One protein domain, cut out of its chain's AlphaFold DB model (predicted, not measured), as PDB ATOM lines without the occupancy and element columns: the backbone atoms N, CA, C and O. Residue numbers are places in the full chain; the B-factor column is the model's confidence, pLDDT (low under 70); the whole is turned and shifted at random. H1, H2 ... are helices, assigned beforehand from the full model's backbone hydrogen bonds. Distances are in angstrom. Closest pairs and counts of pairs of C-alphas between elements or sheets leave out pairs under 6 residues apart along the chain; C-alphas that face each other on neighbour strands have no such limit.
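What this domain is: This is residues 2 to 46 of the 540 residues of the protein "Zn(2)-C6 fungal-type domain-containing protein" of Taphrina deformans (strain PYCC 5710 / ATCC 11124 / CBS 356.35 / IMI 108563 / JCM 9778 / NBRC 8474) (UniProt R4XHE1). This is a small domain with little regular structure: three short helices set in loops, H3 coming near both H1 and H2, while residues 2 to 6 stretch away as a tail that makes much of the length. The 45 printed residues hold H1, H2 and H3 in that order and no named strand; the class is all helix, with 17 residues in helices. The whole is compact, radius of gyration of the C-alphas 10.2 A, with spans of 34 by 19 by 16 A.

How they stand to each other: Start at H3, residues 36 to 41. H1, residues 11 to 16, is close but not clearly touching it, about perpendicular at 77 degrees; the closest C-alphas, of Val 11 and Ile 40, are 7.7 A apart. H2, residues 27 to 31, is also close to H3 but not clearly touching; the closest C-alphas, of Cys 29 and Cys 39, are 5.8 A apart. H1 and H2 are apart. In H1, H2 and H3 every O i to N i+4 pair is within hydrogen-bond range.

Where its parts are: Find C-alpha 11 at (28.636, 94.576, 56.770), where H1 begins its 8.9 A. H2 covers 6.1 A; H3 runs 9.1 A to C-alpha 41 at (30.528, 100.030, 50.465).

The domain as a whole: The farthest C-alphas, of Ala 2 and Leu 31, are 34.1 A apart. The printed part has no cut; the H2 to H3 link is tight, H1 to H2 short. Look for pLDDT under 70 at residues 2 to 7, 17 to 19 and 43 to 46.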
ATOM      1  N   ALA A   2      34.518  81.605  34.421       49.19
ATOM      2  CA  ALA A   2      34.328  82.911  35.052       49.19
ATOM      3  C   ALA A   2      34.387  82.723  36.572       49.19
ATOM      4  O   ALA A   2      33.509  82.086  37.160       49.19
ATOM      5  N   THR A   3      35.447  83.217  37.203       46.00
ATOM      6  CA  THR A   3      35.548  83.284  38.657       46.00
ATOM      7  C   THR A   3      34.397  84.159  39.145       46.00
ATOM      8  O   THR A   3      34.352  85.361  38.895       46.00
ATOM      9  N   LYS A   4      33.388  83.540  39.773       58.44
ATOM     10  CA  LYS A   4      32.270  84.261  40.390       58.44
ATOM     11  C   LYS A   4      32.833  85.066  41.551       58.44
ATOM     12  O   LYS A   4      32.986  84.550  42.655       58.44
ATOM     13  N   GLU A   5      33.172  86.313  41.268       63.59
ATOM     14  CA  GLU A   5      33.593  87.280  42.267       63.59
ATOM     15  C   GLU A   5      32.544  87.302  43.397       63.59
ATOM     16  O   GLU A   5      31.340  87.389  43.111       63.59
ATOM     17  N   PRO A   6      32.949  87.142  44.672       67.62
ATOM     18  CA  PRO A   6      32.003  87.069  45.773       67.62
ATOM     19  C   PRO A   6      31.192  88.363  45.822       67.62
ATOM     20  O   PRO A   6      31.748  89.452  45.946       67.62
ATOM     21  N   VAL A   7      29.865  88.239  45.711       68.44
ATOM     22  CA  VAL A   7      28.938  89.377  45.763       68.44
ATOM     23  C   VAL A   7      29.200  90.138  47.056       68.44
ATOM     24  O   VAL A   7      28.918  89.630  48.146       68.44
ATOM     25  N   ARG A   8      29.770  91.339  46.932       73.38
ATOM     26  CA  ARG A   8      30.032  92.223  48.066       73.38
ATOM     27  C   ARG A   8      28.687  92.577  48.711       73.38
ATOM     28  O   ARG A   8      27.699  92.820  48.021       73.38
ATOM     29  N   ARG A   9      28.621  92.515  50.040       77.44
ATOM     30  CA  ARG A   9      27.409  92.757  50.837       77.44
ATOM     31  C   ARG A   9      27.735  93.775  51.918       77.44
ATOM     32  O   ARG A   9      28.829  93.708  52.474       77.44
ATOM     33  N   CYS A  10      26.749  94.597  52.278       84.69
ATOM     34  CA  CYS A  10      26.816  95.462  53.453       84.69
ATOM     35  C   CYS A  10      27.289  94.672  54.686       84.69
ATOM     36  O   CYS A  10      26.902  93.507  54.842       84.69
ATOM     37  N   VAL A  11      28.066  95.274  55.593       79.44
ATOM     38  CA  VAL A  11      28.636  94.576  56.770       79.44
ATOM     39  C   VAL A  11      27.562  93.829  57.577       79.44
ATOM     40  O   VAL A  11      27.730  92.671  57.964       79.44
ATOM     41  N   ARG A  12      26.383  94.434  57.740       77.25
ATOM     42  CA  ARG A  12      25.243  93.820  58.449       77.25
ATOM     43  C   ARG A  12      24.605  92.652  57.699       77.25
ATOM     44  O   ARG A  12      24.075  91.718  58.295       77.25
ATOM     45  N   CYS A  13      24.633  92.719  56.381       84.19
ATOM     46  CA  CYS A  13      24.069  91.732  55.476       84.19
ATOM     47  C   CYS A  13      25.030  90.554  55.291       84.19
ATOM     48  O   CYS A  13      24.602  89.424  55.033       84.19
ATOM     49  N   LYS A  14      26.330  90.822  55.465       81.81
ATOM     50  CA  LYS A  14      27.401  89.834  55.556       81.81
ATOM     51  C   LYS A  14      27.234  88.979  56.814       81.81
ATOM     52  O   LYS A  14      27.256  87.758  56.697       81.81
ATOM     53  N   THR A  15      26.953  89.585  57.973       77.19
ATOM     54  CA  THR A  15      26.747  88.842  59.234       77.19
ATOM     55  C   THR A  15      25.434  88.061  59.260       77.19
ATOM     56  O   THR A  15      25.420  86.893  59.640       77.19
ATOM     57  N   LYS A  16      24.323  88.655  58.804       74.31
ATOM     58  CA  LYS A  16      22.998  88.009  58.868       74.31
ATOM     59  C   LYS A  16      22.652  87.115  57.672       74.31
ATOM     60  O   LYS A  16      21.554  86.563  57.639       74.31
ATOM     61  N   LYS A  17      23.535  86.997  56.668       68.12
ATOM     62  CA  LYS A  17      23.306  86.303  55.378       68.12
ATOM     63  C   LYS A  17      22.023  86.717  54.625       68.12
ATOM     64  O   LYS A  17      21.673  86.082  53.634       68.12
ATOM     65  N   LYS A  18      21.353  87.797  55.036       68.62
ATOM     66  CA  LYS A  18      20.104  88.315  54.465       68.62
ATOM     67  C   LYS A  18      20.279  89.801  54.150       68.62
ATOM     68  O   LYS A  18      20.821  90.533  54.973       68.62
ATOM     69  N   GLY A  19      19.808  90.240  52.983       67.88
ATOM     70  CA  GLY A  19      19.392  91.633  52.796       67.88
ATOM     71  C   GLY A  19      20.078  92.456  51.708       67.88
ATOM     72  O   GLY A  19      19.424  93.348  51.205       67.88
ATOM     73  N   CYS A  20      21.314  92.181  51.288       74.00
ATOM     74  CA  CYS A  20      21.925  92.921  50.171       74.00
ATOM     75  C   CYS A  20      22.209  92.003  48.999       74.00
ATOM     76  O   CYS A  20      22.913  90.999  49.149       74.00
ATOM     77  N   SER A  21      21.679  92.378  47.841       76.12
ATOM     78  CA  SER A  21      22.022  91.787  46.550       76.12
ATOM     79  C   SER A  21      22.583  92.881  45.647       76.12
ATOM     80  O   SER A  21      22.341  94.059  45.892       76.12
ATOM     81  N   ARG A  22      23.323  92.495  44.604       73.62
ATOM     82  CA  ARG A  22      24.025  93.415  43.689       73.62
ATOM     83  C   ARG A  22      23.105  94.437  42.994       73.62
ATOM     84  O   ARG A  22      23.621  95.364  42.405       73.62
ATOM     85  N   GLY A  23      21.781  94.260  43.066       83.19
ATOM     86  CA  GLY A  23      20.796  95.191  42.515       83.19
ATOM     87  C   GLY A  23      19.754  95.695  43.511       83.19
ATOM     88  O   GLY A  23      18.837  96.377  43.085       83.19
ATOM     89  N   ASN A  24      19.846  95.356  44.805       85.31
ATOM     90  CA  ASN A  24      18.906  95.872  45.806       85.31
ATOM     91  C   ASN A  24      19.604  96.139  47.151       85.31
ATOM     92  O   ASN A  24      20.190  95.201  47.724       85.31
ATOM     93  N   PRO A  25      19.511  97.375  47.686       89.81
ATOM     94  CA  PRO A  25      19.967  97.685  49.034       89.81
ATOM     95  C   PRO A  25      19.120  96.926  50.062       89.81
ATOM     96  O   PRO A  25      17.966  96.575  49.816       89.81
ATOM     97  N   CYS A  26      19.680  96.667  51.247       90.62
ATOM     98  CA  CYS A  26      18.872  96.110  52.330       90.62
ATOM     99  C   CYS A  26      17.829  97.118  52.799       90.62
ATOM    100  O   CYS A  26      18.030  98.316  52.659       90.62
ATOM    101  N   GLU A  27      16.757  96.639  53.431       88.31
ATOM    102  CA  GLU A  27      15.645  97.475  53.906       88.31
ATOM    103  C   GLU A  27      16.112  98.710  54.693       88.31
ATOM    104  O   GLU A  27      15.606  99.803  54.489       88.31
ATOM    105  N   ARG A  28      17.149  98.588  55.534       84.94
ATOM    106  CA  ARG A  28      17.697  99.746  56.261       84.94
ATOM    107  C   ARG A  28      18.458 100.732  55.382       84.94
ATOM    108  O   ARG A  28      18.359 101.924  55.627       84.94
ATOM    109  N   CYS A  29      19.225 100.248  54.409       87.88
ATOM    110  CA  CYS A  29      19.891 101.120  53.445       87.88
ATOM    111  C   CYS A  29      18.859 101.804  52.540       87.88
ATOM    112  O   CYS A  29      18.952 103.003  52.323       87.88
ATOM    113  N   ALA A  30      17.834 101.064  52.104       90.19
ATOM    114  CA  ALA A  30      16.726 101.589  51.315       90.19
ATOM    115  C   ALA A  30      15.975 102.695  52.074       90.19
ATOM    116  O   ALA A  30      15.725 103.761  51.524       90.19
ATOM    117  N   LEU A  31      15.686 102.481  53.364       90.12
ATOM    118  CA  LEU A  31      15.061 103.490  54.227       90.12
ATOM    119  C   LEU A  31      15.951 104.715  54.475       90.12
ATOM    120  O   LEU A  31      15.436 105.796  54.733       90.12
ATOM    121  N   ALA A  32      17.270 104.550  54.410       85.12
ATOM    122  CA  ALA A  32      18.226 105.646  54.506       85.12
ATOM    123  C   ALA A  32      18.481 106.345  53.154       85.12
ATOM    124  O   ALA A  32      19.320 107.237  53.097       85.12
ATOM    125  N   GLY A  33      17.780 105.951  52.083       91.12
ATOM    126  CA  GLY A  33      17.941 106.533  50.748       91.12
ATOM    127  C   GLY A  33      19.236 106.136  50.038       91.12
ATOM    128  O   GLY A  33      19.625 106.798  49.086       91.12
ATOM    129  N   LEU A  34      19.907 105.075  50.493       88.94
ATOM    130  CA  LEU A  34      21.170 104.609  49.923       88.94
ATOM    131  C   LEU A  34      20.924 103.668  48.744       88.94
ATOM    132  O   LEU A  34      20.110 102.738  48.830       88.94
ATOM    133  N   SER A  35      21.697 103.861  47.681       89.94
ATOM    134  CA  SER A  35      21.738 102.967  46.522       89.94
ATOM    135  C   SER A  35      22.284 101.573  46.879       89.94
ATOM    136  O   SER A  35      22.871 101.347  47.947       89.94
ATOM    137  N   ALA A  36      22.071 100.593  45.993       86.06
ATOM    138  CA  ALA A  36      22.571  99.232  46.195       86.06
ATOM    139  C   ALA A  36      24.103  99.220  46.324       86.06
ATOM    140  O   ALA A  36      24.650  98.496  47.158       86.06
ATOM    141  N   GLU A  37      24.770 100.060  45.541       84.81
ATOM    142  CA  GLU A  37      26.209 100.260  45.501       84.81
ATOM    143  C   GLU A  37      26.698 100.861  46.821       84.81
ATOM    144  O   GLU A  37      27.535 100.259  47.493       84.81
ATOM    145  N   GLU A  38      26.120 101.976  47.268       83.62
ATOM    146  CA  GLU A  38      26.499 102.622  48.535       83.62
ATOM    147  C   GLU A  38      26.273 101.705  49.738       83.62
ATOM    148  O   GLU A  38      27.101 101.637  50.648       83.62
ATOM    149  N   CYS A  39      25.192 100.924  49.726       84.25
ATOM    150  CA  CYS A  39      24.925  99.955  50.782       84.25
ATOM    151  C   CYS A  39      26.002  98.857  50.863       84.25
ATOM    152  O   CYS A  39      26.260  98.319  51.941       84.25
ATOM    153  N   ILE A  40      26.636  98.504  49.745       81.31
ATOM    154  CA  ILE A  40      27.707  97.502  49.695       81.31
ATOM    155  C   ILE A  40      29.032  98.058  50.237       81.31
ATOM    156  O   ILE A  40      29.788  97.296  50.843       81.31
ATOM    157  N   TYR A  41      29.292  99.354  50.046       75.94
ATOM    158  CA  TYR A  41      30.528 100.030  50.465       75.94
ATOM    159  C   TYR A  41      30.455 100.686  51.846       75.94
ATOM    160  O   TYR A  41      31.446 101.228  52.325       75.94
ATOM    161  N   LEU A  42      29.299 100.621  52.502       71.62
ATOM    162  CA  LEU A  42      29.113 101.164  53.835       71.62
ATOM    163  C   LEU A  42      29.888 100.360  54.881       71.62
ATOM    164  O   LEU A  42      29.474  99.267  55.290       71.62
ATOM    165  N   ASP A  43      31.000 100.947  55.325       59.56
ATOM    166  CA  ASP A  43      31.736 100.496  56.497       59.56
ATOM    167  C   ASP A  43      30.838 100.558  57.736       59.56
ATOM    168  O   ASP A  43      29.958 101.419  57.864       59.56
ATOM    169  N   SER A  44      31.050  99.599  58.637       56.09
ATOM    170  CA  SER A  44      30.217  99.256  59.801       56.09
ATOM    171  C   SER A  44      29.720 100.445  60.634       56.09
ATOM    172  O   SER A  44      28.683 100.331  61.289       56.09
ATOM    173  N   ASP A  45      30.437 101.567  60.588       49.97
ATOM    174  CA  ASP A  45      30.323 102.676  61.531       49.97
ATOM    175  C   ASP A  45      29.598 103.915  60.982       49.97
ATOM    176  O   ASP A  45      29.219 104.795  61.757       49.97
ATOM    177  N   ALA A  46      29.325 103.998  59.676       52.94
ATOM    178  CA  ALA A  46      28.777 105.226  59.084       52.94
ATOM    179  C   ALA A  46      27.238 105.349  59.148       52.94
ATOM    180  O   ALA A  46      26.701 106.431  58.927       52.94
TER     181      ALA A  46